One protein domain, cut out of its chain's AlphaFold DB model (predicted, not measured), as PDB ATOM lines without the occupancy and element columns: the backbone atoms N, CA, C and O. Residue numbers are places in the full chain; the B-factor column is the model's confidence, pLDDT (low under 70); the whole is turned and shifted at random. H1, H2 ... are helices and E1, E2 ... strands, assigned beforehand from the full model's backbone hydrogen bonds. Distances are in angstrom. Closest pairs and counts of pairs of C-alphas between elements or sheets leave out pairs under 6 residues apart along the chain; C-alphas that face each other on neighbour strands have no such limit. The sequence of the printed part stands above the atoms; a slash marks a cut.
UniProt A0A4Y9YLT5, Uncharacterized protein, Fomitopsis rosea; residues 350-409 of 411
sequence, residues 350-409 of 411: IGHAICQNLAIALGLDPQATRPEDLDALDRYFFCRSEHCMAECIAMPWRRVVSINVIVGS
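What this domain is: This is residues 350 to 409 of the 411 residues of an uncharacterized protein of Fomitopsis rosea (UniProt A0A4Y9YLT5). H1 packs side by side with the short H3, H2 is near both at one end, and E1 and E2 form a small hairpin that is apart from H1 and meets H3, with the C-alphas of Phe 381 in E1 and Trp 397 in H3 6.6 A apart. The loops holding Ala 368 and Ala 390 make the two ends of this elongated but compact domain. The printed part has 60 residues, in the order H1 H2 E1 E2 H3, class mixed; the radius of gyration of the C-alphas is 11.1 A, the spans 35 by 21 by 17 A.

Where its parts are: H1, residues 350 to 361, begins at C-alpha (172.363, 225.017, 111.125) and is 16.3 A long. H2 is residues 371 to 376, 8.7 A. E1 is residues 380 to 383, 10.3 A, and E2 residues 394 to 396, 7.2 A. H3, residues 397 to 402, 8.7 A, ends at C-alpha (168.737, 217.914, 105.228).

How they stand to each other: H1 and H3 touch, closest at the C-alphas of Gly 351 and Val 401, 5.4 A, at a shallow tilt of 18 degrees, opposite ways. The hairpin E1 and E2 is antiparallel, with N 381 and O 395 at 2.8 A. In H1, H2 and H3 every O i to N i+4 pair is within hydrogen-bond range.

The domain as a whole: The C-alphas farthest apart, of Ala 368 and Ala 390, are 35.6 A apart. The printed part has no cut and no long link. The pLDDT is under 70 at residues 389 and 405 to 409.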
ATOM      1  N   ILE A 350     172.886 224.433 112.365       91.19
ATOM      2  CA  ILE A 350     172.363 225.017 111.125       91.19
ATOM      3  C   ILE A 350     170.956 224.477 110.892       91.19
ATOM      4  O   ILE A 350     170.027 225.272 110.757       91.19
ATOM      5  N   GLY A 351     170.784 223.154 110.961       92.06
ATOM      6  CA  GLY A 351     169.475 222.510 110.871       92.06
ATOM      7  C   GLY A 351     168.476 223.058 111.897       92.06
ATOM      8  O   GLY A 351     167.366 223.442 111.535       92.06
ATOM      9  N   HIS A 352     168.898 223.223 113.156       93.44
ATOM     10  CA  HIS A 352     168.093 223.833 114.220       93.44
ATOM     11  C   HIS A 352     167.599 225.234 113.836       93.44
ATOM     12  O   HIS A 352     166.404 225.521 113.928       93.44
ATOM     13  N   ALA A 353     168.502 226.101 113.367       93.38
ATOM     14  CA  ALA A 353     168.159 227.461 112.959       93.38
ATOM     15  C   ALA A 353     167.224 227.486 111.738       93.38
ATOM     16  O   ALA A 353     166.307 228.307 111.681       93.38
ATOM     17  N   ILE A 354     167.424 226.580 110.774       92.00
ATOM     18  CA  ILE A 354     166.534 226.427 109.619       92.00
ATOM     19  C   ILE A 354     165.128 226.049 110.094       92.00
ATOM     20  O   ILE A 354     164.177 226.739 109.736       92.00
ATOM     21  N   CYS A 355     164.985 225.029 110.945       94.19
ATOM     22  CA  CYS A 355     163.689 224.617 111.490       94.19
ATOM     23  C   CYS A 355     162.977 225.751 112.241       94.19
ATOM     24  O   CYS A 355     161.781 225.959 112.042       94.19
ATOM     25  N   GLN A 356     163.700 226.522 113.063       95.19
ATOM     26  CA  GLN A 356     163.121 227.673 113.767       95.19
ATOM     27  C   GLN A 356     162.600 228.736 112.796       95.19
ATOM     28  O   GLN A 356     161.478 229.217 112.944       95.19
ATOM     29  N   ASN A 357     163.391 229.079 111.778       94.06
ATOM     30  CA  ASN A 357     162.994 230.065 110.778       94.06
ATOM     31  C   ASN A 357     161.814 229.585 109.930       94.06
ATOM     32  O   ASN A 357     160.942 230.386 109.604       94.06
ATOM     33  N   LEU A 358     161.762 228.292 109.594       93.88
ATOM     34  CA  LEU A 358     160.635 227.694 108.880       93.88
ATOM     35  C   LEU A 358     159.349 227.776 109.708       93.88
ATOM     36  O   LEU A 358     158.336 228.234 109.184       93.88
ATOM     37  N   ALA A 359     159.400 227.416 110.995       95.94
ATOM     38  CA  ALA A 359     158.257 227.540 111.897       95.94
ATOM     39  C   ALA A 359     157.747 228.990 111.956       95.94
ATOM     40  O   ALA A 359     156.572 229.239 111.690       95.94
ATOM     41  N   ILE A 360     158.643 229.964 112.171       95.69
ATOM     42  CA  ILE A 360     158.291 231.395 112.194       95.69
ATOM     43  C   ILE A 360     157.687 231.846 110.855       95.69
ATOM     44  O   ILE A 360     156.673 232.543 110.834       95.69
ATOM     45  N   ALA A 361     158.285 231.449 109.728       93.50
ATOM     46  CA  ALA A 361     157.821 231.826 108.392       93.50
ATOM     47  C   ALA A 361     156.423 231.276 108.067       93.50
ATOM     48  O   ALA A 361     155.697 231.883 107.277       93.50
ATOM     49  N   LEU A 362     156.050 230.154 108.683       94.94
ATOM     50  CA  LEU A 362     154.727 229.540 108.596       94.94
ATOM     51  C   LEU A 362     153.742 230.066 109.654       94.94
ATOM     52  O   LEU A 362     152.586 229.654 109.661       94.94
ATOM     53  N   GLY A 363     154.170 230.988 110.523       96.12
ATOM     54  CA  GLY A 363     153.344 231.543 111.596       96.12
ATOM     55  C   GLY A 363     153.161 230.611 112.798       96.12
ATOM     56  O   GLY A 363     152.205 230.784 113.548       96.12
ATOM     57  N   LEU A 364     154.051 229.633 112.976       96.94
ATOM     58  CA  LEU A 364     154.076 228.722 114.120       96.94
ATOM     59  C   LEU A 364     155.061 229.208 115.197       96.94
ATOM     60  O   LEU A 364     156.005 229.948 114.909       96.94
ATOM     61  N   ASP A 365     154.868 228.763 116.442       96.88
ATOM     62  CA  ASP A 365     155.805 229.027 117.540       96.88
ATOM     63  C   ASP A 365     156.975 228.022 117.512       96.88
ATOM     64  O   ASP A 365     156.760 226.839 117.797       96.88
ATOM     65  N   PRO A 366     158.224 228.442 117.230       95.19
ATOM     66  CA  PRO A 366     159.371 227.535 117.164       95.19
ATOM     67  C   PRO A 366     159.690 226.807 118.483       95.19
ATOM     68  O   PRO A 366     160.432 225.825 118.446       95.19
ATOM     69  N   GLN A 367     159.175 227.269 119.629       94.31
ATOM     70  CA  GLN A 367     159.369 226.622 120.937       94.31
ATOM     71  C   GLN A 367     158.327 225.542 121.249       94.31
ATOM     72  O   GLN A 367     158.521 224.768 122.182       94.31
ATOM     73  N   ALA A 368     157.245 225.473 120.475       95.75
ATOM     74  CA  ALA A 368     156.182 224.481 120.639       95.75
ATOM     75  C   ALA A 368     155.985 223.598 119.395       95.75
ATOM     76  O   ALA A 368     155.401 222.524 119.504       95.75
ATOM     77  N   THR A 369     156.483 224.037 118.233       97.12
ATOM     78  CA  THR A 369     156.319 223.342 116.948       97.12
ATOM     79  C   THR A 369     157.021 221.989 116.961       97.12
ATOM     80  O   THR A 369     158.244 221.908 117.133       97.12
ATOM     81  N   ARG A 370     156.257 220.932 116.703       96.50
ATOM     82  CA  ARG A 370     156.729 219.560 116.506       96.50
ATOM     83  C   ARG A 370     156.889 219.242 115.014       96.50
ATOM     84  O   ARG A 370     156.325 219.953 114.178       96.50
ATOM     85  N   PRO A 371     157.661 218.206 114.635       95.94
ATOM     86  CA  PRO A 371     157.785 217.796 113.235       95.94
ATOM     87  C   PRO A 371     156.431 217.531 112.567       95.94
ATOM     88  O   PRO A 371     156.232 217.911 111.417       95.94
ATOM     89  N   GLU A 372     155.483 216.949 113.305       95.69
ATOM     90  CA  GLU A 372     154.149 216.618 112.804       95.69
ATOM     91  C   GLU A 372     153.340 217.867 112.433       95.69
ATOM     92  O   GLU A 372     152.571 217.828 111.474       95.69
ATOM     93  N   ASP A 373     153.542 218.987 113.137       97.06
ATOM     94  CA  ASP A 373     152.884 220.260 112.819       97.06
ATOM     95  C   ASP A 373     153.359 220.797 111.458       97.06
ATOM     96  O   ASP A 373     152.568 221.329 110.680       97.06
ATOM     97  N   LEU A 374     154.650 220.631 111.146       96.25
ATOM     98  CA  LEU A 374     155.220 221.016 109.853       96.25
ATOM     99  C   LEU A 374     154.816 220.046 108.734       96.25
ATOM    100  O   LEU A 374     154.528 220.497 107.624       96.25
ATOM    101  N   ASP A 375     154.771 218.742 109.022       95.88
ATOM    102  CA  ASP A 375     154.309 217.718 108.078       95.88
ATOM    103  C   ASP A 375     152.831 217.930 107.705       95.88
ATOM    104  O   ASP A 375     152.478 217.869 106.529       95.88
ATOM    105  N   ALA A 376     151.972 218.258 108.677       96.81
ATOM    106  CA  ALA A 376     150.539 218.469 108.462       96.81
ATOM    107  C   ALA A 376     150.213 219.679 107.570       96.81
ATOM    108  O   ALA A 376     149.155 219.719 106.942       96.81
ATOM    109  N   LEU A 377     151.104 220.674 107.508       96.25
ATOM    110  CA  LEU A 377     150.935 221.828 106.626       96.25
ATOM    111  C   LEU A 377     151.210 221.503 105.150       96.25
ATOM    112  O   LEU A 377     150.796 222.291 104.296       96.25
ATOM    113  N   ASP A 378     151.927 220.405 104.870       94.56
ATOM    114  CA  ASP A 378     152.294 219.911 103.533       94.56
ATOM    115  C   ASP A 378     152.791 221.024 102.586       94.56
ATOM    116  O   ASP A 378     152.361 221.187 101.440       94.56
ATOM    117  N   ARG A 379     153.669 221.893 103.107       94.69
ATOM    118  CA  ARG A 379     154.220 223.024 102.349       94.69
ATOM    119  C   ARG A 379     155.519 222.646 101.656       94.69
ATOM    120  O   ARG A 379     156.398 222.000 102.228       94.69
ATOM    121  N   TYR A 380     155.658 223.164 100.441       93.31
ATOM    122  CA  TYR A 380     156.874 223.071  99.650       93.31
ATOM    123  C   TYR A 380     157.645 224.387  99.681       93.31
ATOM    124  O   TYR A 380     157.076 225.480  99.676       93.31
ATOM    125  N   PHE A 381     158.963 224.264  99.683       91.12
ATOM    126  CA  PHE A 381     159.911 225.354  99.832       91.12
ATOM    127  C   PHE A 381     160.891 225.369  98.663       91.12
ATOM    128  O   PHE A 381     161.224 224.324  98.106       91.12
ATOM    129  N   PHE A 382     161.390 226.559  98.328       87.56
ATOM    130  CA  PHE A 382     162.345 226.753  97.240       87.56
ATOM    131  C   PHE A 382     163.685 227.257  97.779       87.56
ATOM    132  O   PHE A 382     163.749 228.244  98.516       87.56
ATOM    133  N   CYS A 383     164.768 226.595  97.373       83.25
ATOM    134  CA  CYS A 383     166.126 227.057  97.632       83.25
ATOM    135  C   CYS A 383     166.401 228.344  96.844       83.25
ATOM    136  O   CYS A 383     166.330 228.333  95.619       83.25
ATOM    137  N   ARG A 384     166.769 229.440  97.522       78.44
ATOM    138  CA  ARG A 384     167.177 230.694  96.851       78.44
ATOM    139  C   ARG A 384     168.691 230.829  96.660       78.44
ATOM    140  O   ARG A 384     169.157 231.890  96.260       78.44
ATOM    141  N   SER A 385     169.474 229.797  96.979       80.00
ATOM    142  CA  SER A 385     170.928 229.865  96.808       80.00
ATOM    143  C   SER A 385     171.301 229.865  95.324       80.00
ATOM    144  O   SER A 385     170.675 229.160  94.533       80.00
ATOM    145  N   GLU A 386     172.356 230.596  94.952       77.12
ATOM    146  CA  GLU A 386     172.862 230.645  93.569       77.12
ATOM    147  C   GLU A 386     173.209 229.256  93.015       77.12
ATOM    148  O   GLU A 386     173.057 229.007  91.822       77.12
ATOM    149  N   HIS A 387     173.579 228.324  93.897       70.69
ATOM    150  CA  HIS A 387     173.892 226.937  93.556       70.69
ATOM    151  C   HIS A 387     172.642 226.109  93.215       70.69
ATOM    152  O   HIS A 387     172.753 225.103  92.523       70.69
ATOM    153  N   CYS A 388     171.457 226.537  93.662       70.50
ATOM    154  CA  CYS A 388     170.175 225.922  93.317       70.50
ATOM    155  C   CYS A 388     169.457 226.633  92.160       70.50
ATOM    156  O   CYS A 388     168.476 226.108  91.655       70.50
ATOM    157  N   MET A 389     169.890 227.829  91.737       64.75
ATOM    158  CA  MET A 389     169.127 228.641  90.769       64.75
ATOM    159  C   MET A 389     169.056 228.044  89.355       64.75
ATOM    160  O   MET A 389     168.255 228.511  88.551       64.75
ATOM    161  N   ALA A 390     169.858 227.022  89.042       72.06
ATOM    162  CA  ALA A 390     169.754 226.315  87.767       72.06
ATOM    163  C   ALA A 390     168.448 225.504  87.652       72.06
ATOM    164  O   ALA A 390     167.902 225.376  86.560       72.06
ATOM    165  N   GLU A 391     167.923 225.006  88.776       74.75
ATOM    166  CA  GLU A 391     166.696 224.217  88.843       74.75
ATOM    167  C   GLU A 391     165.931 224.647  90.102       74.75
ATOM    168  O   GLU A 391     166.317 224.321  91.221       74.75
ATOM    169  N   CYS A 392     164.848 225.416  89.956       79.12
ATOM    170  CA  CYS A 392     163.972 225.767  91.078       79.12
ATOM    171  C   CYS A 392     163.250 224.513  91.604       79.12
ATOM    172  O   CYS A 392     162.089 224.273  91.276       79.12
ATOM    173  N   ILE A 393     163.934 223.701  92.409       85.81
ATOM    174  CA  ILE A 393     163.383 222.469  92.972       85.81
ATOM    175  C   ILE A 393     162.521 222.831  94.185       85.81
ATOM    176  O   ILE A 393     163.014 223.370  95.180       85.81
ATOM    177  N   ALA A 394     161.225 222.528  94.093       90.44
ATOM    178  CA  ALA A 394     160.302 222.552  95.221       90.44
ATOM    179  C   ALA A 394     160.576 221.341  96.121       90.44
ATOM    180  O   ALA A 394     160.627 220.208  95.642       90.44
ATOM    181  N   MET A 395     160.751 221.561  97.422       92.50
ATOM    182  CA  MET A 395     161.131 220.507  98.367       92.50
ATOM    183  C   MET A 395     160.287 220.570  99.644       92.50
ATOM    184  O   MET A 395     159.999 221.675 100.109       92.50
ATOM    185  N   PRO A 396     159.918 219.425 100.246       94.50
ATOM    186  CA  PRO A 396     159.295 219.413 101.567       94.50
ATOM    187  C   PRO A 396     160.277 219.936 102.624       94.50
ATOM    188  O   PRO A 396     161.498 219.879 102.430       94.50
ATOM    189  N   TRP A 397     159.766 220.410 103.765       94.19
ATOM    190  CA  TRP A 397     160.604 221.014 104.808       94.19
ATOM    191  C   TRP A 397     161.725 220.071 105.268       94.19
ATOM    192  O   TRP A 397     162.873 220.490 105.318       94.19
ATOM    193  N   ARG A 398     161.453 218.776 105.469       92.75
ATOM    194  CA  ARG A 398     162.476 217.787 105.866       92.75
ATOM    195  C   ARG A 398     163.669 217.763 104.907       92.75
ATOM    196  O   ARG A 398     164.819 217.722 105.339       92.75
ATOM    197  N   ARG A 399     163.401 217.878 103.599       89.81
ATOM    198  CA  ARG A 399     164.439 217.928 102.562       89.81
ATOM    199  C   ARG A 399     165.198 219.250 102.569       89.81
ATOM    200  O   ARG A 399     166.394 219.239 102.313       89.81
ATOM    201  N   VAL A 400     164.536 220.368 102.877       89.94
ATOM    202  CA  VAL A 400     165.199 221.667 103.076       89.94
ATOM    203  C   VAL A 400     166.234 221.587 104.189       89.94
ATOM    204  O   VAL A 400     167.365 222.039 104.002       89.94
ATOM    205  N   VAL A 401     165.847 221.032 105.342       89.50
ATOM    206  CA  VAL A 401     166.747 220.976 106.492       89.50
ATOM    207  C   VAL A 401     167.918 220.036 106.186       89.50
ATOM    208  O   VAL A 401     169.063 220.415 106.407       89.50
ATOM    209  N   SER A 402     167.671 218.878 105.554       86.19
ATOM    210  CA  SER A 402     168.737 217.914 105.228       86.19
ATOM    211  C   SER A 402     169.822 218.463 104.292       86.19
ATOM    212  O   SER A 402     170.967 218.035 104.366       86.19
ATOM    213  N   ILE A 403     169.485 219.398 103.395       84.56
ATOM    214  CA  ILE A 403     170.457 219.998 102.459       84.56
ATOM    215  C   ILE A 403     171.084 221.302 102.979       84.56
ATOM    216  O   ILE A 403     171.871 221.918 102.264       84.56
ATOM    217  N   ASN A 404     170.742 221.734 104.201       77.00
ATOM    218  CA  ASN A 404     171.269 222.942 104.845       77.00
ATOM    219  C   ASN A 404     171.163 224.220 103.987       77.00
ATOM    220  O   ASN A 404     172.077 225.046 103.928       77.00
ATOM    221  N   VAL A 405     170.028 224.396 103.309       67.06
ATOM    222  CA  VAL A 405     169.790 225.522 102.398       67.06
ATOM    223  C   VAL A 405     169.088 226.693 103.093       67.06
ATOM    224  O   VAL A 405     168.130 226.514 103.840       67.06
ATOM    225  N   ILE A 406     169.499 227.921 102.755       67.44
ATOM    226  CA  ILE A 406     168.784 229.152 103.123       67.44
ATOM    227  C   ILE A 406     167.535 229.306 102.237       67.44
ATOM    228  O   ILE A 406     167.631 229.366 101.006       67.44
ATOM    229  N   VAL A 407     166.362 229.399 102.865       57.12
ATOM    230  CA  VAL A 407     165.057 229.454 102.186       57.12
ATOM    231  C   VAL A 407     164.419 230.834 102.323       57.12
ATOM    232  O   VAL A 407     164.518 231.469 103.369       57.12
ATOM    233  N   GLY A 408     163.716 231.278 101.278       51.47
ATOM    234  CA  GLY A 408     162.698 232.329 101.386       51.47
ATOM    235  C   GLY A 408     161.305 231.735 101.173       51.47
ATOM    236  O   GLY A 408     161.119 230.976 100.224       51.47
ATOM    237  N   SER A 409     160.332 232.068 102.023       40.56
ATOM    238  CA  SER A 409     158.928 231.691 101.815       40.56
ATOM    239  C   SER A 409     158.222 232.685 100.881       40.56
ATOM    240  O   SER A 409     158.554 233.873 100.847       40.56
TER     241      SER A 409